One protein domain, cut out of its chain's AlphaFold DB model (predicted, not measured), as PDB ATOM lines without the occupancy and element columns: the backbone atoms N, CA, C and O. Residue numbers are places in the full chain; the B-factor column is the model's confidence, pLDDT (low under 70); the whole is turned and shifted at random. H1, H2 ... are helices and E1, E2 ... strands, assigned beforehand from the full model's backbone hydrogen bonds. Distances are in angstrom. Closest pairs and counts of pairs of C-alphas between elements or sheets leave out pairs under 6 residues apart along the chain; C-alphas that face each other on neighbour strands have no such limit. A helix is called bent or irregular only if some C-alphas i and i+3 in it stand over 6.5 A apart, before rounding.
ATOM      1  N   THR A   9     -33.194 -17.381 -13.711       49.22
ATOM      2  CA  THR A   9     -33.085 -17.653 -15.149       49.22
ATOM      3  C   THR A   9     -33.827 -16.602 -15.962       49.22
ATOM      4  O   THR A   9     -33.253 -16.050 -16.888       49.22
ATOM      5  N   VAL A  10     -35.055 -16.246 -15.571       50.69
ATOM      6  CA  VAL A  10     -35.807 -15.162 -16.220       50.69
ATOM      7  C   VAL A  10     -35.060 -13.838 -16.087       50.69
ATOM      8  O   VAL A  10     -34.931 -13.123 -17.068       50.69
ATOM      9  N   HIS A  11     -34.508 -13.522 -14.912       54.16
ATOM     10  CA  HIS A  11     -33.721 -12.303 -14.732       54.16
ATOM     11  C   HIS A  11     -32.468 -12.282 -15.616       54.16
ATOM     12  O   HIS A  11     -32.189 -11.269 -16.240       54.16
ATOM     13  N   ASN A  12     -31.729 -13.387 -15.699       51.81
ATOM     14  CA  ASN A  12     -30.516 -13.466 -16.511       51.81
ATOM     15  C   ASN A  12     -30.829 -13.373 -18.008       51.81
ATOM     16  O   ASN A  12     -30.168 -12.621 -18.710       51.81
ATOM     17  N   VAL A  13     -31.878 -14.060 -18.469       56.47
ATOM     18  CA  VAL A  13     -32.348 -13.979 -19.859       56.47
ATOM     19  C   VAL A  13     -32.836 -12.566 -20.178       56.47
ATOM     20  O   VAL A  13     -32.505 -12.034 -21.226       56.47
ATOM     21  N   VAL A  14     -33.566 -11.919 -19.265       54.94
ATOM     22  CA  VAL A  14     -34.016 -10.530 -19.442       54.94
ATOM     23  C   VAL A  14     -32.828  -9.573 -19.504       54.94
ATOM     24  O   VAL A  14     -32.797  -8.737 -20.394       54.94
ATOM     25  N   GLU A  15     -31.841  -9.687 -18.619       56.69
ATOM     26  CA  GLU A  15     -30.657  -8.818 -18.651       56.69
ATOM     27  C   GLU A  15     -29.819  -9.050 -19.921       56.69
ATOM     28  O   GLU A  15     -29.469  -8.087 -20.602       56.69
ATOM     29  N   GLU A  16     -29.582 -10.300 -20.327       57.25
ATOM     30  CA  GLU A  16     -28.886 -10.618 -21.584       57.25
ATOM     31  C   GLU A  16     -29.654 -10.107 -22.818       57.25
ATOM     32  O   GLU A  16     -29.061  -9.495 -23.707       57.25
ATOM     33  N   MET A  17     -30.983 -10.263 -22.851       52.47
ATOM     34  CA  MET A  17     -31.835  -9.769 -23.943       52.47
ATOM     35  C   MET A  17     -31.896  -8.240 -23.996       52.47
ATOM     36  O   MET A  17     -31.856  -7.661 -25.081       52.47
ATOM     37  N   MET A  18     -31.944  -7.571 -22.841       51.44
ATOM     38  CA  MET A  18     -31.902  -6.108 -22.753       51.44
ATOM     39  C   MET A  18     -30.563  -5.572 -23.268       51.44
ATOM     40  O   MET A  18     -30.556  -4.536 -23.926       51.44
ATOM     41  N   THR A  19     -29.473  -6.325 -23.059       50.72
ATOM     42  CA  THR A  19     -28.118  -5.986 -23.526       50.72
ATOM     43  C   THR A  19     -27.980  -6.010 -25.055       50.72
ATOM     44  O   THR A  19     -27.259  -5.207 -25.647       50.72
ATOM     45  N   ILE A  20     -28.697  -6.913 -25.730       45.94
ATOM     46  CA  ILE A  20     -28.624  -7.089 -27.190       45.94
ATOM     47  C   ILE A  20     -29.487  -6.053 -27.942       45.94
ATOM     48  O   ILE A  20     -29.193  -5.716 -29.090       45.94
ATOM     49  N   LEU A  21     -30.531  -5.507 -27.307       44.47
ATOM     50  CA  LEU A  21     -31.627  -4.805 -27.996       44.47
ATOM     51  C   LEU A  21     -31.735  -3.298 -27.709       44.47
ATOM     52  O   LEU A  21     -32.716  -2.675 -28.117       44.47
ATOM     53  N   HIS A  22     -30.722  -2.673 -27.100       41.94
ATOM     54  CA  HIS A  22     -30.672  -1.229 -26.792       41.94
ATOM     55  C   HIS A  22     -30.825  -0.259 -27.986       41.94
ATOM     56  O   HIS A  22     -30.614   0.940 -27.823       41.94
ATOM     57  N   LYS A  23     -31.163  -0.726 -29.191       40.31
ATOM     58  CA  LYS A  23     -31.326   0.146 -30.355       40.31
ATOM     59  C   LYS A  23     -32.727   0.756 -30.490       40.31
ATOM     60  O   LYS A  23     -32.793   1.826 -31.074       40.31
ATOM     61  N   VAL A  24     -33.806   0.166 -29.949       39.88
ATOM     62  CA  VAL A  24     -35.173   0.740 -30.074       39.88
ATOM     63  C   VAL A  24     -36.131   0.307 -28.944       39.88
ATOM     64  O   VAL A  24     -37.213  -0.193 -29.211       39.88
ATOM     65  N   ILE A  25     -35.773   0.430 -27.661       43.94
ATOM     66  CA  ILE A  25     -36.772   0.280 -26.577       43.94
ATOM     67  C   ILE A  25     -36.476   1.305 -25.482       43.94
ATOM     68  O   ILE A  25     -35.430   1.258 -24.834       43.94
ATOM     69  N   HIS A  26     -37.395   2.245 -25.282       39.34
ATOM     70  CA  HIS A  26     -37.284   3.294 -24.273       39.34
ATOM     71  C   HIS A  26     -38.267   3.064 -23.120       39.34
ATOM     72  O   HIS A  26     -39.418   2.694 -23.333       39.34
ATOM     73  N   PHE A  27     -37.814   3.331 -21.891       35.19
ATOM     74  CA  PHE A  27     -38.518   2.966 -20.658       35.19
ATOM     75  C   PHE A  27     -38.916   4.179 -19.801       35.19
ATOM     76  O   PHE A  27     -38.040   4.848 -19.246       35.19
ATOM     77  N   PRO A  28     -40.221   4.408 -19.590       39.66
ATOM     78  CA  PRO A  28     -40.750   5.156 -18.449       39.66
ATOM     79  C   PRO A  28     -41.392   4.247 -17.373       39.66
ATOM     80  O   PRO A  28     -41.482   3.027 -17.507       39.66
ATOM     81  N   LYS A  29     -41.759   4.851 -16.231       36.19
ATOM     82  CA  LYS A  29     -42.223   4.167 -15.007       36.19
ATOM     83  C   LYS A  29     -43.565   3.453 -15.194       36.19
ATOM     84  O   LYS A  29     -44.453   3.940 -15.862       36.19
ATOM     85  N   ALA A  30     -43.693   2.312 -14.527       36.22
ATOM     86  CA  ALA A  30     -44.753   1.335 -14.705       36.22
ATOM     87  C   ALA A  30     -46.164   1.817 -14.365       36.22
ATOM     88  O   ALA A  30     -46.441   2.109 -13.211       36.22
ATOM     89  N   GLU A  31     -47.048   1.727 -15.347       43.69
ATOM     90  CA  GLU A  31     -48.352   1.068 -15.282       43.69
ATOM     91  C   GLU A  31     -48.799   0.843 -16.734       43.69
ATOM     92  O   GLU A  31     -48.420   1.631 -17.579       43.69
ATOM     93  N   LYS A  32     -49.448  -0.298 -17.001       52.50
ATOM     94  CA  LYS A  32     -50.126  -0.772 -18.232       52.50
ATOM     95  C   LYS A  32     -49.459  -0.567 -19.622       52.50
ATOM     96  O   LYS A  32     -48.720   0.365 -19.918       52.50
ATOM     97  N   MET A  33     -49.667  -1.567 -20.480       55.97
ATOM     98  CA  MET A  33     -49.255  -1.573 -21.887       55.97
ATOM     99  C   MET A  33     -50.447  -1.110 -22.710       55.97
ATOM    100  O   MET A  33     -51.478  -1.780 -22.681       55.97
ATOM    101  N   GLU A  34     -50.305   0.021 -23.389       60.62
ATOM    102  CA  GLU A  34     -51.408   0.662 -24.119       60.62
ATOM    103  C   GLU A  34     -51.068   0.891 -25.590       60.62
ATOM    104  O   GLU A  34     -51.931   0.722 -26.442       60.62
ATOM    105  N   GLU A  35     -49.800   1.158 -25.913       74.88
ATOM    106  CA  GLU A  35     -49.377   1.413 -27.287       74.88
ATOM    107  C   GLU A  35     -48.436   0.310 -27.785       74.88
ATOM    108  O   GLU A  35     -47.367   0.054 -27.220       74.88
ATOM    109  N   GLY A  36     -48.849  -0.357 -28.861       84.81
ATOM    110  CA  GLY A  36     -48.028  -1.307 -29.595       84.81
ATOM    111  C   GLY A  36     -48.260  -1.153 -31.088       84.81
ATOM    112  O   GLY A  36     -49.393  -1.030 -31.544       84.81
ATOM    113  N   THR A  37     -47.174  -1.182 -31.846       89.38
ATOM    114  CA  THR A  37     -47.181  -1.229 -33.305       89.38
ATOM    115  C   THR A  37     -46.791  -2.635 -33.735       89.38
ATOM    116  O   THR A  37     -45.817  -3.183 -33.220       89.38
ATOM    117  N   CYS A  38     -47.507  -3.226 -34.690       89.69
ATOM    118  CA  CYS A  38     -47.160  -4.526 -35.259       89.69
ATOM    119  C   CYS A  38     -47.163  -4.496 -36.786       89.69
ATOM    120  O   CYS A  38     -47.784  -3.634 -37.411       89.69
ATOM    121  N   ASP A  39     -46.471  -5.457 -37.388       89.06
ATOM    122  CA  ASP A  39     -46.555  -5.707 -38.820       89.06
ATOM    123  C   ASP A  39     -47.776  -6.580 -39.175       89.06
ATOM    124  O   ASP A  39     -48.503  -7.086 -38.314       89.06
ATOM    125  N   ALA A  40     -47.992  -6.793 -40.475       89.38
ATOM    126  CA  ALA A  40     -49.069  -7.649 -40.973       89.38
ATOM    127  C   ALA A  40     -48.916  -9.133 -40.574       89.38
ATOM    128  O   ALA A  40     -49.871  -9.900 -40.679       89.38
ATOM    129  N   LYS A  41     -47.725  -9.544 -40.118       89.12
ATOM    130  CA  LYS A  41     -47.414 -10.899 -39.650       89.12
ATOM    131  C   LYS A  41     -47.581 -11.040 -38.138       89.12
ATOM    132  O   LYS A  41     -47.217 -12.084 -37.606       89.12
ATOM    133  N   ARG A  42     -48.161 -10.043 -37.457       90.25
ATOM    134  CA  ARG A  42     -48.402 -10.045 -36.002       90.25
ATOM    135  C   ARG A  42     -47.108 -10.095 -35.183       90.25
ATOM    136  O   ARG A  42     -47.092 -10.629 -34.072       90.25
ATOM    137  N   ALA A  43     -46.020  -9.553 -35.727       89.69
ATOM    138  CA  ALA A  43     -44.798  -9.283 -34.983       89.69
ATOM    139  C   ALA A  43     -44.803  -7.825 -34.510       89.69
ATOM    140  O   ALA A  43     -45.119  -6.913 -35.275       89.69
ATOM    141  N   PHE A  44     -44.447  -7.593 -33.248       91.06
ATOM    142  CA  PHE A  44     -44.306  -6.245 -32.708       91.06
ATOM    143  C   PHE A  44     -43.122  -5.525 -33.363       91.06
ATOM    144  O   PHE A  44     -42.016  -6.061 -33.407       91.06
ATOM    145  N   ILE A  45     -43.365  -4.306 -33.833       91.00
ATOM    146  CA  ILE A  45     -42.362  -3.368 -34.350       91.00
ATOM    147  C   ILE A  45     -41.878  -2.462 -33.219       91.00
ATOM    148  O   ILE A  45     -40.677  -2.279 -33.049       91.00
ATOM    149  N   ASP A  46     -42.817  -1.925 -32.441       89.75
ATOM    150  CA  ASP A  46     -42.548  -1.045 -31.305       89.75
ATOM    151  C   ASP A  46     -43.589  -1.285 -30.211       89.75
ATOM    152  O   ASP A  46     -44.750  -1.580 -30.503       89.75
ATOM    153  N   VAL A  47     -43.170  -1.185 -28.950       88.75
ATOM    154  CA  VAL A  47     -44.062  -1.250 -27.789       88.75
ATOM    155  C   VAL A  47     -43.657  -0.175 -26.795       88.75
ATOM    156  O   VAL A  47     -42.524  -0.154 -26.310       88.75
ATOM    157  N   TYR A  48     -44.601   0.694 -26.447       86.44
ATOM    158  CA  TYR A  48     -44.374   1.761 -25.485       86.44
ATOM    159  C   TYR A  48     -45.167   1.486 -24.204       86.44
ATOM    160  O   TYR A  48     -46.398   1.500 -24.168       86.44
ATOM    161  N   ILE A  49     -44.435   1.165 -23.134       82.94
ATOM    162  CA  ILE A  49     -44.989   0.615 -21.891       82.94
ATOM    163  C   ILE A  49     -44.694   1.565 -20.732       82.94
ATOM    164  O   ILE A  49     -43.607   2.132 -20.660       82.94
ATOM    165  N   GLY A  50     -45.625   1.681 -19.780       76.38
ATOM    166  CA  GLY A  50     -45.439   2.512 -18.587       76.38
ATOM    167  C   GLY A  50     -46.257   3.801 -18.611       76.38
ATOM    168  O   GLY A  50     -45.811   4.822 -18.093       76.38
ATOM    169  N   ASN A  51     -47.436   3.778 -19.230       78.31
ATOM    170  CA  ASN A  51     -48.380   4.884 -19.164       78.31
ATOM    171  C   ASN A  51     -49.621   4.452 -18.365       78.31
ATOM    172  O   ASN A  51     -50.155   3.371 -18.595       78.31
ATOM    173  N   PRO A  52     -50.088   5.273 -17.406       75.56
ATOM    174  CA  PRO A  52     -51.299   4.958 -16.662       75.56
ATOM    175  C   PRO A  52     -52.489   4.667 -17.578       75.56
ATOM    176  O   PRO A  52     -52.687   5.383 -18.550       75.56
ATOM    177  N   GLY A  53     -53.346   3.743 -17.122       71.56
ATOM    178  CA  GLY A  53     -54.597   3.274 -17.747       71.56
ATOM    179  C   GLY A  53     -55.569   4.324 -18.317       71.56
ATOM    180  O   GLY A  53     -56.585   3.984 -18.912       71.56
ATOM    181  N   SER A  54     -55.366   5.583 -17.945       81.56
ATOM    182  CA  SER A  54     -56.259   6.718 -18.164       81.56
ATOM    183  C   SER A  54     -55.669   7.762 -19.110       81.56
ATOM    184  O   SER A  54     -56.297   8.792 -19.372       81.56
ATOM    185  N   VAL A  55     -54.440   7.550 -19.584       84.50
ATOM    186  CA  VAL A  55     -53.805   8.447 -20.543       84.50
ATOM    187  C   VAL A  55     -54.449   8.218 -21.906       84.50
ATOM    188  O   VAL A  55     -54.737   7.099 -22.296       84.50
ATOM    189  N   HIS A  56     -54.716   9.301 -22.632       87.31
ATOM    190  CA  HIS A  56     -55.294   9.192 -23.969       87.31
ATOM    191  C   HIS A  56     -54.251   8.631 -24.937       87.31
ATOM    192  O   HIS A  56     -53.120   9.117 -24.935       87.31
ATOM    193  N   ASP A  57     -54.647   7.722 -25.825       86.25
ATOM    194  CA  ASP A  57     -53.758   7.070 -26.797       86.25
ATOM    195  C   ASP A  57     -52.912   8.069 -27.603       86.25
ATOM    196  O   ASP A  57     -51.692   7.950 -27.699       86.25
ATOM    197  N   ALA A  58     -53.524   9.159 -28.082       89.69
ATOM    198  CA  ALA A  58     -52.807  10.225 -28.785       89.69
ATOM    199  C   ALA A  58     -51.716  10.907 -27.934       89.69
ATOM    200  O   ALA A  58     -50.724  11.406 -28.469       89.69
ATOM    201  N   LEU A  59     -51.897  10.975 -26.612       90.56
ATOM    202  CA  LEU A  59     -50.895  11.507 -25.690       90.56
ATOM    203  C   LEU A  59     -49.799  10.476 -25.395       90.56
ATOM    204  O   LEU A  59     -48.640  10.876 -25.271       90.56
ATOM    205  N   VAL A  60     -50.147   9.189 -25.307       88.88
ATOM    206  CA  VAL A  60     -49.177   8.088 -25.189       88.88
ATOM    207  C   VAL A  60     -48.247   8.098 -26.407       88.88
ATOM    208  O   VAL A  60     -47.038   8.263 -26.227       88.88
ATOM    209  N   LEU A  61     -48.819   8.170 -27.614       89.62
ATOM    210  CA  LEU A  61     -48.084   8.322 -28.871       89.62
ATOM    211  C   LEU A  61     -47.163   9.539 -28.865       89.62
ATOM    212  O   LEU A  61     -45.979   9.429 -29.145       89.62
ATOM    213  N   ARG A  62     -47.658  10.731 -28.512       91.38
ATOM    214  CA  ARG A  62     -46.815  11.947 -28.505       91.38
ATOM    215  C   ARG A  62     -45.636  11.868 -27.530       91.38
ATOM    216  O   ARG A  62     -44.657  12.605 -27.679       91.38
ATOM    217  N   ARG A  63     -45.745  11.028 -26.500       89.88
ATOM    218  CA  ARG A  63     -44.672  10.762 -25.537       89.88
ATOM    219  C   ARG A  63     -43.746   9.641 -25.997       89.88
ATOM    220  O   ARG A  63     -42.644   9.555 -25.460       89.88
ATOM    221  N   SER A  64     -44.177   8.802 -26.934       88.00
ATOM    222  CA  SER A  64     -43.403   7.660 -27.391       88.00
ATOM    223  C   SER A  64     -42.190   8.124 -28.208       88.00
ATOM    224  O   SER A  64     -42.268   9.070 -29.004       88.00
ATOM    225  N   PRO A  65     -41.030   7.478 -28.033       88.81
ATOM    226  CA  PRO A  65     -39.856   7.789 -28.846       88.81
ATOM    227  C   PRO A  65     -40.039   7.487 -30.328       88.81
ATOM    228  O   PRO A  65     -39.453   8.188 -31.151       88.81
ATOM    229  N   LEU A  66     -40.918   6.534 -30.660       87.62
ATOM    230  CA  LEU A  66     -41.391   6.277 -32.018       87.62
ATOM    231  C   LEU A  66     -41.839   7.577 -32.704       87.62
ATOM    232  O   LEU A  66     -41.369   7.900 -33.795       87.62
ATOM    233  N   TYR A  67     -42.691   8.353 -32.026       91.81
ATOM    234  CA  TYR A  67     -43.208   9.625 -32.521       91.81
ATOM    235  C   TYR A  67     -42.178  10.753 -32.434       91.81
ATOM    236  O   TYR A  67     -41.995  11.499 -33.393       91.81
ATOM    237  N   GLN A  68     -41.497  10.893 -31.291       92.31
ATOM    238  CA  GLN A  68     -40.580  12.014 -31.041       92.31
ATOM    239  C   GLN A  68     -39.360  12.011 -31.963       92.31
ATOM    240  O   GLN A  68     -38.866  13.076 -32.329       92.31
ATOM    241  N   GLN A  69     -38.871  10.825 -32.319       91.81
ATOM    242  CA  GLN A  69     -37.682  10.648 -33.152       91.81
ATOM    243  C   GLN A  69     -38.032  10.211 -34.582       91.81
ATOM    244  O   GLN A  69     -37.125   9.986 -35.379       91.81
ATOM    245  N   ALA A  70     -39.325  10.097 -34.908       91.25
ATOM    246  CA  ALA A  70     -39.827   9.645 -36.206       91.25
ATOM    247  C   ALA A  70     -39.164   8.340 -36.695       91.25
ATOM    248  O   ALA A  70     -38.744   8.227 -37.845       91.25
ATOM    249  N   LEU A  71     -39.045   7.353 -35.798       87.56
ATOM    250  CA  LEU A  71     -38.298   6.110 -36.054       87.56
ATOM    251  C   LEU A  71     -38.997   5.190 -37.062       87.56
ATOM    252  O   LEU A  71     -38.355   4.375 -37.723       87.56
ATOM    253  N   TYR A  72     -40.319   5.303 -37.151       87.88
ATOM    254  CA  TYR A  72     -41.186   4.503 -38.001       87.88
ATOM    255  C   TYR A  72     -42.463   5.317 -38.284       87.88
ATOM    256  O   TYR A  72     -42.879   6.088 -37.417       87.88
ATOM    257  N   PRO A  73     -43.128   5.164 -39.440       90.62
ATOM    258  CA  PRO A  73     -42.817   4.260 -40.546       90.62
ATOM    259  C   PRO A  73     -41.754   4.808 -41.516       90.62
ATOM    260  O   PRO A  73     -41.549   6.020 -41.584       90.62
ATOM    261  N   PRO A  74     -41.080   3.937 -42.296       88.31
ATOM    262  CA  PRO A  74     -40.210   4.360 -43.387       88.31
ATOM    263  C   PRO A  74     -40.963   5.201 -44.424       88.31
ATOM    264  O   PRO A  74     -42.181   5.095 -44.574       88.31
ATOM    265  N   ALA A  75     -40.223   5.999 -45.196       88.69
ATOM    266  CA  ALA A  75     -40.801   6.802 -46.269       88.69
ATOM    267  C   ALA A  75     -41.633   5.941 -47.240       88.69
ATOM    268  O   ALA A  75     -41.190   4.881 -47.683       88.69
ATOM    269  N   GLY A  76     -42.840   6.411 -47.567       89.94
ATOM    270  CA  GLY A  76     -43.797   5.692 -48.415       89.94
ATOM    271  C   GLY A  76     -44.727   4.730 -47.669       89.94
ATOM    272  O   GLY A  76     -45.640   4.186 -48.285       89.94
ATOM    273  N   TYR A  77     -44.549   4.556 -46.358       91.44
ATOM    274  CA  TYR A  77     -45.424   3.751 -45.505       91.44
ATOM    275  C   TYR A  77     -46.178   4.630 -44.500       91.44
ATOM    276  O   TYR A  77     -45.766   5.746 -44.188       91.44
ATOM    277  N   CYS A  78     -47.294   4.117 -43.984       93.62
ATOM    278  CA  CYS A  78     -48.084   4.750 -42.930       93.62
ATOM    279  C   CYS A  78     -48.458   3.729 -41.850       93.62
ATOM    280  O   CYS A  78     -48.529   2.527 -42.110       93.62
ATOM    281  N   LEU A  79     -48.693   4.219 -40.635       94.00
ATOM    282  CA  LEU A  79     -49.305   3.458 -39.551       94.00
ATOM    283  C   LEU A  79     -50.828   3.539 -39.648       94.00
ATOM    284  O   LEU A  79     -51.373   4.573 -40.030       94.00
ATOM    285  N   LEU A  80     -51.518   2.467 -39.260       94.19
ATOM    286  CA  LEU A  80     -52.974   2.463 -39.127       94.19
ATOM    287  C   LEU A  80     -53.344   2.642 -37.654       94.19
ATOM    288  O   LEU A  80     -53.134   1.738 -36.851       94.19
ATOM    289  N   GLY A  81     -53.881   3.811 -37.312       92.75
ATOM    290  CA  GLY A  81     -54.383   4.118 -35.972       92.75
ATOM    291  C   GLY A  81     -55.895   3.923 -35.871       92.75
ATOM    292  O   GLY A  81     -56.607   3.984 -36.875       92.75
ATOM    293  N   ASP A  82     -56.408   3.709 -34.662       90.38
ATOM    294  CA  ASP A  82     -57.843   3.832 -34.389       90.38
ATOM    295  C   ASP A  82     -58.320   5.302 -34.402       90.38
ATOM    296  O   ASP A  82     -57.570   6.232 -34.706       90.38
ATOM    297  N   GLY A  83     -59.604   5.524 -34.101       90.12
ATOM    298  CA  GLY A  83     -60.207   6.861 -34.084       90.12
ATOM    299  C   GLY A  83     -59.735   7.780 -32.945       90.12
ATOM    300  O   GLY A  83     -60.059   8.976 -32.973       90.12
ATOM    301  N   GLY A  84     -59.008   7.245 -31.959       89.31
ATOM    302  CA  GLY A  84     -58.384   7.967 -30.852       89.31
ATOM    303  C   GLY A  84     -57.062   8.635 -31.234       89.31
ATOM    304  O   GLY A  84     -56.676   9.626 -30.606       89.31
ATOM    305  N   TYR A  85     -56.409   8.175 -32.303       91.94
ATOM    306  CA  TYR A  85     -55.205   8.800 -32.848       91.94
ATOM    307  C   TYR A  85     -55.531   9.956 -33.811       91.94
ATOM    308  O   TYR A  85     -56.617  10.022 -34.393       91.94
ATOM    309  N   PRO A  86     -54.599  10.904 -33.999       91.94
ATOM    310  CA  PRO A  86     -54.714  11.908 -35.047       91.94
ATOM    311  C   PRO A  86     -54.314  11.331 -36.418       91.94
ATOM    312  O   PRO A  86     -53.333  10.598 -36.528       91.94
ATOM    313  N   CYS A  87     -55.024  11.730 -37.477       94.81
ATOM    314  CA  CYS A  87     -54.573  11.520 -38.854       94.81
ATOM    315  C   CYS A  87     -53.474  12.543 -39.174       94.81
ATOM    316  O   CYS A  87     -53.732  13.749 -39.141       94.81
ATOM    317  N   LEU A  88     -52.249  12.081 -39.425       94.12
ATOM    318  CA  LEU A  88     -51.063  12.931 -39.567       94.12
ATOM    319  C   LEU A  88     -50.170  12.450 -40.709       94.12
ATOM    320  O   LEU A  88     -50.091  11.258 -40.983       94.12
ATOM    321  N   GLN A  89     -49.442  13.381 -41.325       93.81
ATOM    322  CA  GLN A  89     -48.334  13.079 -42.244       93.81
ATOM    323  C   GLN A  89     -46.959  13.299 -41.585       93.81
ATOM    324  O   GLN A  89     -45.990  12.638 -41.948       93.81
ATOM    325  N   HIS A  90     -46.879  14.207 -40.607       92.25
ATOM    326  CA  HIS A  90     -45.668  14.533 -39.852       92.25
ATOM    327  C   HIS A  90     -45.983  14.654 -38.350       92.25
ATOM    328  O   HIS A  90     -47.075  15.113 -38.005       92.25
ATOM    329  N   PRO A  91     -45.047  14.293 -37.446       92.19
ATOM    330  CA  PRO A  91     -43.697  13.780 -37.716       92.19
ATOM    331  C   PRO A  91     -43.685  12.343 -38.255       92.19
ATOM    332  O   PRO A  91     -42.771  11.993 -38.991       92.19
ATOM    333  N   ILE A  92     -44.726  11.560 -37.963       93.69
ATOM    334  CA  ILE A  92     -44.932  10.219 -38.513       93.69
ATOM    335  C   ILE A  92     -46.280  10.152 -39.236       93.69
ATOM    336  O   ILE A  92     -47.230  10.840 -38.853       93.69
ATOM    337  N   ALA A  93     -46.356   9.333 -40.285       95.75
ATOM    338  CA  ALA A  93     -47.571   9.160 -41.069       95.75
ATOM    339  C   ALA A  93     -48.526   8.167 -40.387       95.75
ATOM    340  O   ALA A  93     -48.186   6.992 -40.236       95.75
ATOM    341  N   ILE A  94     -49.719   8.626 -40.007       95.25
ATOM    342  CA  ILE A  94     -50.773   7.825 -39.371       95.25
ATOM    343  C   ILE A  94     -52.088   8.058 -40.105       95.25
ATOM    344  O   ILE A  94     -52.529   9.196 -40.259       95.25
ATOM    345  N   MET A  95     -52.733   6.969 -40.507       95.38
ATOM    346  CA  MET A  95     -54.057   6.957 -41.108       95.38
ATOM    347  C   MET A  95     -55.081   6.372 -40.133       95.38
ATOM    348  O   MET A  95     -54.915   5.269 -39.609       95.38
ATOM    349  N   THR A  96     -56.168   7.104 -39.914       95.38
ATOM    350  CA  THR A  96     -57.246   6.749 -38.978       95.38
ATOM    351  C   THR A  96     -58.573   6.601 -39.729       95.38
ATOM    352  O   THR A  96     -58.678   7.091 -40.859       95.38
ATOM    353  N   PRO A  97     -59.592   5.930 -39.165       95.25
ATOM    354  CA  PRO A  97     -60.907   5.837 -39.796       95.25
ATOM    355  C   PRO A  97     -61.599   7.207 -39.884       95.25
ATOM    356  O   PRO A  97     -61.384   8.087 -39.045       95.25
ATOM    357  N   TYR A  98     -62.479   7.375 -40.874       93.62
ATOM    358  CA  TYR A  98     -63.405   8.510 -40.927       93.62
ATOM    359  C   TYR A  98     -64.462   8.360 -39.827       93.62
ATOM    360  O   TYR A  98     -65.108   7.316 -39.732       93.62
ATOM    361  N   ARG A  99     -64.664   9.398 -39.005       86.94
ATOM    362  CA  ARG A  99     -65.600   9.362 -37.860       86.94
ATOM    363  C   ARG A  99     -67.077   9.430 -38.260       86.94
ATOM    364  O   ARG A  99     -67.917   8.908 -37.541       86.94
ATOM    365  N   GLN A 100     -67.388  10.090 -39.372       85.81
ATOM    366  CA  GLN A 100     -68.752  10.330 -39.857       85.81
ATOM    367  C   GLN A 100     -68.885   9.867 -41.313       85.81
ATOM    368  O   GLN A 100     -69.303  10.627 -42.177       85.81
ATOM    369  N   ALA A 101     -68.468   8.630 -41.588       82.81
ATOM    370  CA  ALA A 101     -68.541   8.076 -42.934       82.81
ATOM    371  C   ALA A 101     -70.003   7.878 -43.358       82.81
ATOM    372  O   ALA A 101     -70.752   7.153 -42.701       82.81
ATOM    373  N   VAL A 102     -70.392   8.482 -44.480       83.56
ATOM    374  CA  VAL A 102     -71.721   8.271 -45.068       83.56
ATOM    375  C   VAL A 102     -71.749   6.941 -45.826       83.56
ATOM    376  O   VAL A 102     -70.831   6.622 -46.591       83.56
ATOM    377  N   ALA A 103     -72.811   6.153 -45.629       76.81
ATOM    378  CA  ALA A 103     -72.996   4.876 -46.314       76.81
ATOM    379  C   ALA A 103     -72.943   5.043 -47.845       76.81
ATOM    380  O   ALA A 103     -73.455   6.010 -48.405       76.81
ATOM    381  N   GLY A 104     -72.277   4.107 -48.528       73.56
ATOM    382  CA  GLY A 104     -72.100   4.139 -49.985       73.56
ATOM    383  C   GLY A 104     -71.016   5.096 -50.498       73.56
ATOM    384  O   GLY A 104     -70.689   5.049 -51.683       73.56
ATOM    385  N   GLN A 105     -70.407   5.921 -49.639       86.81
ATOM    386  CA  GLN A 105     -69.321   6.815 -50.040       86.81
ATOM    387  C   GLN A 105     -67.929   6.183 -49.901       86.81
ATOM    388  O   GLN A 105     -67.729   5.143 -49.265       86.81
ATOM    389  N   VAL A 106     -66.933   6.844 -50.503       91.12
ATOM    390  CA  VAL A 106     -65.518   6.432 -50.476       91.12
ATOM    391  C   VAL A 106     -65.007   6.253 -49.043       91.12
ATOM    392  O   VAL A 106     -64.244   5.326 -48.779       91.12
ATOM    393  N   GLU A 107     -65.481   7.074 -48.109       92.81
ATOM    394  CA  GLU A 107     -65.131   7.020 -46.685       92.81
ATOM    395  C   GLU A 107     -65.561   5.699 -46.037       92.81
ATOM    396  O   GLU A 107     -64.766   5.049 -45.357       92.81
ATOM    397  N   ALA A 108     -66.793   5.248 -46.307       92.38
ATOM    398  CA  ALA A 108     -67.297   3.968 -45.819       92.38
ATOM    399  C   ALA A 108     -66.520   2.795 -46.433       92.38
ATOM    400  O   ALA A 108     -66.155   1.846 -45.732       92.38
ATOM    401  N   ARG A 109     -66.183   2.881 -47.729       93.19
ATOM    402  CA  ARG A 109     -65.332   1.879 -48.386       93.19
ATOM    403  C   ARG A 109     -63.942   1.824 -47.754       93.19
ATOM    404  O   ARG A 109     -63.435   0.726 -47.535       93.19
ATOM    405  N   TYR A 110     -63.332   2.968 -47.458       94.56
ATOM    406  CA  TYR A 110     -62.047   3.023 -46.769       94.56
ATOM    407  C   TYR A 110     -62.146   2.410 -45.366       94.56
ATOM    408  O   TYR A 110     -61.377   1.503 -45.059       94.56
ATOM    409  N   ASN A 111     -63.137   2.805 -44.558       95.31
ATOM    410  CA  ASN A 111     -63.335   2.262 -43.211       95.31
ATOM    411  C   ASN A 111     -63.520   0.734 -43.223       95.31
ATOM    412  O   ASN A 111     -62.959   0.047 -42.369       95.31
ATOM    413  N   ARG A 112     -64.221   0.184 -44.228       93.19
ATOM    414  CA  ARG A 112     -64.391  -1.269 -44.416       93.19
ATOM    415  C   ARG A 112     -63.067  -2.014 -44.618       93.19
ATOM    416  O   ARG A 112     -62.954  -3.158 -44.192       93.19
ATOM    417  N   HIS A 113     -62.075  -1.392 -45.258       92.38
ATOM    418  CA  HIS A 113     -60.741  -1.985 -45.439       92.38
ATOM    419  C   HIS A 113     -59.804  -1.675 -44.264       92.38
ATOM    420  O   HIS A 113     -58.960  -2.499 -43.917       92.38
ATOM    421  N   HIS A 114     -59.967  -0.509 -43.633       93.81
ATOM    422  CA  HIS A 114     -59.183  -0.090 -42.472       93.81
ATOM    423  C   HIS A 114     -59.451  -0.984 -41.255       93.81
ATOM    424  O   HIS A 114     -58.506  -1.465 -40.634       93.81
ATOM    425  N   ALA A 115     -60.720  -1.289 -40.965       92.06
ATOM    426  CA  ALA A 115     -61.120  -2.069 -39.794       92.06
ATOM    427  C   ALA A 115     -60.413  -3.439 -39.655       92.06
ATOM    428  O   ALA A 115     -59.817  -3.679 -38.600       92.06
ATOM    429  N   PRO A 116     -60.403  -4.337 -40.665       91.25
ATOM    430  CA  PRO A 116     -59.712  -5.623 -40.553       91.25
ATOM    431  C   PRO A 116     -58.187  -5.478 -40.510       91.25
ATOM    432  O   PRO A 116     -57.528  -6.248 -39.815       91.25
ATOM    433  N   ALA A 117     -57.616  -4.488 -41.205       88.50
ATOM    434  CA  ALA A 117     -56.179  -4.224 -41.155       88.50
ATOM    435  C   ALA A 117     -55.746  -3.753 -39.758       88.50
ATOM    436  O   ALA A 117     -54.734  -4.208 -39.230       88.50
ATOM    437  N   ARG A 118     -56.559  -2.908 -39.116       89.31
ATOM    438  CA  ARG A 118     -56.364  -2.480 -37.728       89.31
ATOM    439  C   ARG A 118     -56.532  -3.642 -36.747       89.31
ATOM    440  O   ARG A 118     -55.770  -3.738 -35.798       89.31
ATOM    441  N   ASN A 119     -57.468  -4.561 -36.982       90.25
ATOM    442  CA  ASN A 119     -57.713  -5.715 -36.105       90.25
ATOM    443  C   ASN A 119     -56.459  -6.607 -35.908       90.25
ATOM    444  O   ASN A 119     -56.353  -7.324 -34.917       90.25
ATOM    445  N   ILE A 120     -55.457  -6.517 -36.793       91.25
ATOM    446  CA  ILE A 120     -54.178  -7.231 -36.659       91.25
ATOM    447  C   ILE A 120     -53.481  -6.921 -35.322       91.25
ATOM    448  O   ILE A 120     -52.988  -7.856 -34.686       91.25
ATOM    449  N   ILE A 121     -53.467  -5.667 -34.846       89.94
ATOM    450  CA  ILE A 121     -52.811  -5.345 -33.563       89.94
ATOM    451  C   ILE A 121     -53.564  -5.953 -32.375       89.94
ATOM    452  O   ILE A 121     -52.948  -6.491 -31.456       89.94
ATOM    453  N   GLU A 122     -54.896  -5.961 -32.425       88.44
ATOM    454  CA  GLU A 122     -55.738  -6.572 -31.393       88.44
ATOM    455  C   GLU A 122     -55.512  -8.081 -31.328       88.44
ATOM    456  O   GLU A 122     -55.289  -8.624 -30.245       88.44
ATOM    457  N   ARG A 123     -55.462  -8.751 -32.488       89.88
ATOM    458  CA  ARG A 123     -55.103 -10.174 -32.576       89.88
ATOM    459  C   ARG A 123     -53.698 -10.436 -32.058       89.88
ATOM    460  O   ARG A 123     -53.484 -11.425 -31.365       89.88
ATOM    461  N   THR A 124     -52.750  -9.550 -32.351       89.69
ATOM    462  CA  THR A 124     -51.371  -9.666 -31.861       89.69
ATOM    463  C   THR A 124     -51.331  -9.615 -30.332       89.69
ATOM    464  O   THR A 124     -50.706 -10.468 -29.700       89.69
ATOM    465  N   PHE A 125     -52.063  -8.684 -29.714       88.25
ATOM    466  CA  PHE A 125     -52.207  -8.642 -28.259       88.25
ATOM    467  C   PHE A 125     -52.974  -9.842 -27.695       88.25
ATOM    468  O   PHE A 125     -52.615 -10.323 -26.620       88.25
ATOM    469  N   GLY A 126     -53.992 -10.342 -28.398       88.06
ATOM    470  CA  GLY A 126     -54.690 -11.581 -28.050       88.06
ATOM    471  C   GLY A 126     -53.721 -12.760 -27.974       88.06
ATOM    472  O   GLY A 126     -53.574 -13.368 -26.918       88.06
ATOM    473  N   MET A 127     -52.950 -12.991 -29.042       90.50
ATOM    474  CA  MET A 127     -51.926 -14.039 -29.092       90.50
ATOM    475  C   MET A 127     -50.878 -13.880 -27.988       90.50
ATOM    476  O   MET A 127     -50.512 -14.864 -27.351       90.50
ATOM    477  N   LEU A 128     -50.416 -12.654 -27.720       89.19
ATOM    478  CA  LEU A 128     -49.470 -12.387 -26.637       89.19
ATOM    479  C   LEU A 128     -50.042 -12.804 -25.271       89.19
ATOM    480  O   LEU A 128     -49.349 -13.450 -24.480       89.19
ATOM    481  N   LYS A 129     -51.305 -12.454 -24.992       84.31
ATOM    482  CA  LYS A 129     -51.990 -12.802 -23.737       84.31
ATOM    483  C   LYS A 129     -52.220 -14.307 -23.619       84.31
ATOM    484  O   LYS A 129     -51.974 -14.847 -22.545       84.31
ATOM    485  N   THR A 130     -52.623 -14.975 -24.698       86.94
ATOM    486  CA  THR A 130     -52.811 -16.434 -24.732       86.94
ATOM    487  C   THR A 130     -51.485 -17.165 -24.516       86.94
ATOM    488  O   THR A 130     -51.395 -18.031 -23.646       86.94
ATOM    489  N   ARG A 131     -50.418 -16.756 -25.219       88.38
ATOM    490  CA  ARG A 131     -49.066 -17.329 -25.081       88.38
ATOM    491  C   ARG A 131     -48.552 -17.231 -23.649       88.38
ATOM    492  O   ARG A 131     -47.997 -18.180 -23.102       88.38
ATOM    493  N   TRP A 132     -48.761 -16.073 -23.030       86.62
ATOM    494  CA  TRP A 132     -48.277 -15.760 -21.690       86.62
ATOM    495  C   TRP A 132     -49.431 -15.666 -20.686       86.62
ATOM    496  O   TRP A 132     -49.464 -14.767 -19.842       86.62
ATOM    497  N   HIS A 133     -50.368 -16.620 -20.744       80.12
ATOM    498  CA  HIS A 133     -51.597 -16.631 -19.939       80.12
ATOM    499  C   HIS A 133     -51.334 -16.432 -18.438       80.12
ATOM    500  O   HIS A 133     -52.067 -15.718 -17.756       80.12
ATOM    501  N   ALA A 134     -50.283 -17.041 -17.883       75.00
ATOM    502  CA  ALA A 134     -49.953 -16.896 -16.462       75.00
ATOM    503  C   ALA A 134     -49.483 -15.479 -16.074       75.00
ATOM    504  O   ALA A 134     -49.550 -15.125 -14.904       75.00
ATOM    505  N   ILE A 135     -49.007 -14.688 -17.038       79.31
ATOM    506  CA  ILE A 135     -48.497 -13.328 -16.826       79.31
ATOM    507  C   ILE A 135     -49.611 -12.296 -17.020       79.31
ATOM    508  O   ILE A 135     -49.701 -11.356 -16.235       79.31
ATOM    509  N   PHE A 136     -50.455 -12.461 -18.045       76.50
ATOM    510  CA  PHE A 136     -51.473 -11.462 -18.401       76.50
ATOM    511  C   PHE A 136     -52.883 -11.769 -17.892       76.50
ATOM    512  O   PHE A 136     -53.672 -10.843 -17.730       76.50
ATOM    513  N   LEU A 137     -53.216 -13.042 -17.657       70.38
ATOM    514  CA  LEU A 137     -54.571 -13.486 -17.300       70.38
ATOM    515  C   LEU A 137     -54.641 -14.091 -15.888       70.38
ATOM    516  O   LEU A 137     -55.650 -14.674 -15.498       70.38
ATOM    517  N   ARG A 138     -53.566 -13.962 -15.102       67.19
ATOM    518  CA  ARG A 138     -53.523 -14.313 -13.677       67.19
ATOM    519  C   ARG A 138     -52.875 -13.189 -12.877       67.19
ATOM    520  O   ARG A 138     -52.152 -12.362 -13.425       67.19
ATOM    521  N   ALA A 139     -53.132 -13.174 -11.571       64.25
ATOM    522  CA  ALA A 139     -52.472 -12.245 -10.666       64.25
ATOM    523  C   ALA A 139     -50.958 -12.504 -10.663       64.25
ATOM    524  O   ALA A 139     -50.507 -13.615 -10.384       64.25
ATOM    525  N   LEU A 140     -50.187 -11.467 -10.982       64.62
ATOM    526  CA  LEU A 140     -48.735 -11.529 -11.031       64.62
ATOM    527  C   LEU A 140     -48.151 -10.940  -9.743       64.62
ATOM    528  O   LEU A 140     -48.245  -9.739  -9.497       64.62
ATOM    529  N   GLU A 141     -47.519 -11.781  -8.925       71.62
ATOM    530  CA  GLU A 141     -46.874 -11.369  -7.670       71.62
ATOM    531  C   GLU A 141     -45.492 -10.748  -7.923       71.62
ATOM    532  O   GLU A 141     -44.443 -11.307  -7.595       71.62
ATOM    533  N   ILE A 142     -45.475  -9.567  -8.538       70.00
ATOM    534  CA  ILE A 142     -44.257  -8.780  -8.741       70.00
ATOM    535  C   ILE A 142     -44.437  -7.361  -8.222       70.00
ATOM    536  O   ILE A 142     -45.541  -6.826  -8.154       70.00
ATOM    537  N   ARG A 143     -43.321  -6.701  -7.898       70.25
ATOM    538  CA  ARG A 143     -43.365  -5.259  -7.632       70.25
ATOM    539  C   ARG A 143     -43.769  -4.543  -8.931       70.25
ATOM    540  O   ARG A 143     -43.137  -4.829  -9.951       70.25
ATOM    541  N   PRO A 144     -44.709  -3.577  -8.900       71.31
ATOM    542  CA  PRO A 144     -45.189  -2.875 -10.098       71.31
ATOM    543  C   PRO A 144     -44.068  -2.312 -10.977       71.31
ATOM    544  O   PRO A 144     -44.134  -2.391 -12.196       71.31
ATOM    545  N   LEU A 145     -42.972  -1.859 -10.356       77.00
ATOM    546  CA  LEU A 145     -41.763  -1.378 -11.032       77.00
ATOM    547  C   LEU A 145     -41.192  -2.354 -12.084       77.00
ATOM    548  O   LEU A 145     -40.560  -1.909 -13.037       77.00
ATOM    549  N   PHE A 146     -41.385  -3.666 -11.922       76.31
ATOM    550  CA  PHE A 146     -40.885  -4.678 -12.859       76.31
ATOM    551  C   PHE A 146     -41.877  -5.038 -13.966       76.31
ATOM    552  O   PHE A 146     -41.467  -5.663 -14.942       76.31
ATOM    553  N   ALA A 147     -43.149  -4.645 -13.856       76.00
ATOM    554  CA  ALA A 147     -44.171  -5.014 -14.831       76.00
ATOM    555  C   ALA A 147     -43.810  -4.601 -16.273       76.00
ATOM    556  O   ALA A 147     -43.907  -5.459 -17.149       76.00
ATOM    557  N   PRO A 148     -43.283  -3.389 -16.551       79.44
ATOM    558  CA  PRO A 148     -42.899  -3.004 -17.907       79.44
ATOM    559  C   PRO A 148     -41.804  -3.889 -18.489       79.44
ATOM    560  O   PRO A 148     -41.862  -4.243 -19.660       79.44
ATOM    561  N   LYS A 149     -40.833  -4.296 -17.659       81.44
ATOM    562  CA  LYS A 149     -39.746  -5.185 -18.089       81.44
ATOM    563  C   LYS A 149     -40.271  -6.572 -18.448       81.44
ATOM    564  O   LYS A 149     -39.866  -7.130 -19.459       81.44
ATOM    565  N   VAL A 150     -41.180  -7.114 -17.633       83.69
ATOM    566  CA  VAL A 150     -41.807  -8.416 -17.900       83.69
ATOM    567  C   VAL A 150     -42.628  -8.358 -19.185       83.69
ATOM    568  O   VAL A 150     -42.483  -9.229 -20.035       83.69
ATOM    569  N   ILE A 151     -43.436  -7.312 -19.363       84.12
ATOM    570  CA  ILE A 151     -44.251  -7.134 -20.568       84.12
ATOM    571  C   ILE A 151     -43.362  -6.997 -21.812       84.12
ATOM    572  O   ILE A 151     -43.596  -7.692 -22.797       84.12
ATOM    573  N   ALA A 152     -42.314  -6.169 -21.759       85.19
ATOM    574  CA  ALA A 152     -41.372  -6.016 -22.866       85.19
ATOM    575  C   ALA A 152     -40.719  -7.357 -23.239       85.19
ATOM    576  O   ALA A 152     -40.669  -7.716 -24.414       85.19
ATOM    577  N   ALA A 153     -40.295  -8.141 -22.241       87.06
ATOM    578  CA  ALA A 153     -39.747  -9.475 -22.461       87.06
ATOM    579  C   ALA A 153     -40.762 -10.410 -23.141       87.06
ATOM    580  O   ALA A 153     -40.405 -11.104 -24.091       87.06
ATOM    581  N   CYS A 154     -42.031 -10.386 -22.722       89.94
ATOM    582  CA  CYS A 154     -43.097 -11.155 -23.365       89.94
ATOM    583  C   CYS A 154     -43.275 -10.787 -24.847       89.94
ATOM    584  O   CYS A 154     -43.418 -11.690 -25.673       89.94
ATOM    585  N   CYS A 155     -43.254  -9.494 -25.194       89.94
ATOM    586  CA  CYS A 155     -43.368  -9.034 -26.584       89.94
ATOM    587  C   CYS A 155     -42.188  -9.514 -27.441       89.94
ATOM    588  O   CYS A 155     -42.382  -9.976 -28.564       89.94
ATOM    589  N   ILE A 156     -40.968  -9.474 -26.895       86.94
ATOM    590  CA  ILE A 156     -39.773  -9.951 -27.602       86.94
ATOM    591  C   ILE A 156     -39.830 -11.471 -27.800       86.94
ATOM    592  O   ILE A 156     -39.610 -11.958 -28.908       86.94
ATOM    593  N   LEU A 157     -40.153 -12.229 -26.749       90.75
ATOM    594  CA  LEU A 157     -40.277 -13.684 -26.839       90.75
ATOM    595  C   LEU A 157     -41.398 -14.096 -27.803       90.75
ATOM    596  O   LEU A 157     -41.235 -15.058 -28.547       90.75
ATOM    597  N   HIS A 158     -42.503 -13.343 -27.848       91.25
ATOM    598  CA  HIS A 158     -43.552 -13.534 -28.852       91.25
ATOM    599  C   HIS A 158     -42.996 -13.398 -30.270       91.25
ATOM    600  O   HIS A 158     -43.193 -14.303 -31.074       91.25
ATOM    601  N   ASN A 159     -42.238 -12.339 -30.565       90.25
ATOM    602  CA  ASN A 159     -41.617 -12.171 -31.882       90.25
ATOM    603  C   ASN A 159     -40.671 -13.329 -32.240       90.25
ATOM    604  O   ASN A 159     -40.675 -13.783 -33.382       90.25
ATOM    605  N   ILE A 160     -39.891 -13.837 -31.279       89.44
ATOM    606  CA  ILE A 160     -39.011 -14.999 -31.492       89.44
ATOM    607  C   ILE A 160     -39.832 -16.235 -31.877       89.44
ATOM    608  O   ILE A 160     -39.491 -16.916 -32.844       89.44
ATOM    609  N   CYS A 161     -40.936 -16.498 -31.178       88.94
ATOM    610  CA  CYS A 161     -41.849 -17.582 -31.533       88.94
ATOM    611  C   CYS A 161     -42.448 -17.402 -32.936       88.94
ATOM    612  O   CYS A 161     -42.491 -18.359 -33.704       88.94
ATOM    613  N   MET A 162     -42.846 -16.177 -33.302       87.94
ATOM    614  CA  MET A 162     -43.366 -15.881 -34.644       87.94
ATOM    615  C   MET A 162     -42.324 -16.160 -35.737       87.94
ATOM    616  O   MET A 162     -42.658 -16.750 -36.763       87.94
ATOM    617  N   ILE A 163     -41.056 -15.798 -35.511       87.44
ATOM    618  CA  ILE A 163     -39.944 -16.109 -36.427       87.44
ATOM    619  C   ILE A 163     -39.716 -17.624 -36.520       87.44
ATOM    620  O   ILE A 163     -39.450 -18.141 -37.602       87.44
ATOM    621  N   GLY A 164     -39.838 -18.335 -35.397       86.12
ATOM    622  CA  GLY A 164     -39.694 -19.788 -35.318       86.12
ATOM    623  C   GLY A 164     -40.872 -20.591 -35.882       86.12
ATOM    624  O   GLY A 164     -40.802 -21.816 -35.883       86.12
ATOM    625  N   GLY A 165     -41.941 -19.936 -36.349       85.94
ATOM    626  CA  GLY A 165     -43.142 -20.606 -36.860       85.94
ATOM    627  C   GLY A 165     -44.029 -21.228 -35.776       85.94
ATOM    628  O   GLY A 165     -44.929 -21.999 -36.096       85.94
TER     629      GLY A 165
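This is residues 9 to 165 of the 197 residues of the protein "Nuclease HARBI1" of Labeo rohita (UniProt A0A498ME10). A short hairpin of two strands, E1 and E2, makes the middle, with helices round it: H6 packs on E2, while H2 and residues 118 to 125 of the long helix H4 pack on E1. The first part of H4 runs out from this middle to one end of the domain, where the loop before it reaches Gly 104, and H1 lies at the other end, close to H6. The printed part has 157 residues, with six named helices and two named strands in the order H1 E1 E2 H2 H3 H4 H5 H6, the strands antiparallel, and the class is mostly helix. It is compact by its radius of gyration of the C-alphas, 16.7 A, yet elongated in outline, spanning 56 by 32 by 30 A.

H1, residues 9 to 20, begins with C-alpha 9 at (-33.085, -17.653, -15.149) and is 16.6 A long. E1 is residues 33 to 38, 13.9 A, and E2 is residues 44 to 49, 12.8 A. H2, residues 57 to 63, and H3, residues 65 to 68, are short. H4, residues 106 to 131, is 38.5 A long, with C-alpha 106 at (-65.518, 6.432, -50.476) and a kink of 26 degrees near residue 113; it is neither bent nor irregular, but only just: C-alphas 118 and 121 are 6.2 A apart. H5 is residues 133 to 136. H6, residues 144 to 163, is 29.9 A long and ends with C-alpha 163 at (-39.944, -16.109, -36.427); it is irregular, with C-alphas 145 and 148 7.2 A apart.

E1 and E2 form an antiparallel hairpin at 166 degrees, with N 37 and O 46 2.8 A apart and N 48 and O 35 2.9 A apart, within hydrogen-bond range. The closest C-alphas of E2 and H6 are those of Ile 49 and Pro 148, 5.8 A. Those of E1 and H4 are Cys 38 and Ile 121, 6.0 A; those of E1 and H2 are Glu 35 and Val 60, 7.0 A. H4 with residues 128 to 131 alone touches H6, about perpendicular at 74 degrees, closest at the C-alphas of Leu 128 and His 158, 6.4 A. H1 and H6 are close but not clearly touching, closest at the C-alphas of Val 14 and Ala 153, 6.6 A. H2 and H3 are close but not clearly touching, as are H4 and H5; H5 and H6 are near each other. Every O i to N i+4 pair is within hydrogen-bond range in H1 and H2, against 17 of 22 in H4 and 14 of 16 in H6; H3 and H5 are too short for such a pair.

The two C-alphas farthest apart, those of Thr 9 and Gly 104, are 56.7 A apart, and the printed part has no cut. The links H1 to E1 and H3 to H4 are long; within the latter, residues 79 to 80 pair with 94 to 95, parallel. Mean pLDDT of the printed part is 80.4, with residues 9 to 34 and 138 to 140 under 70.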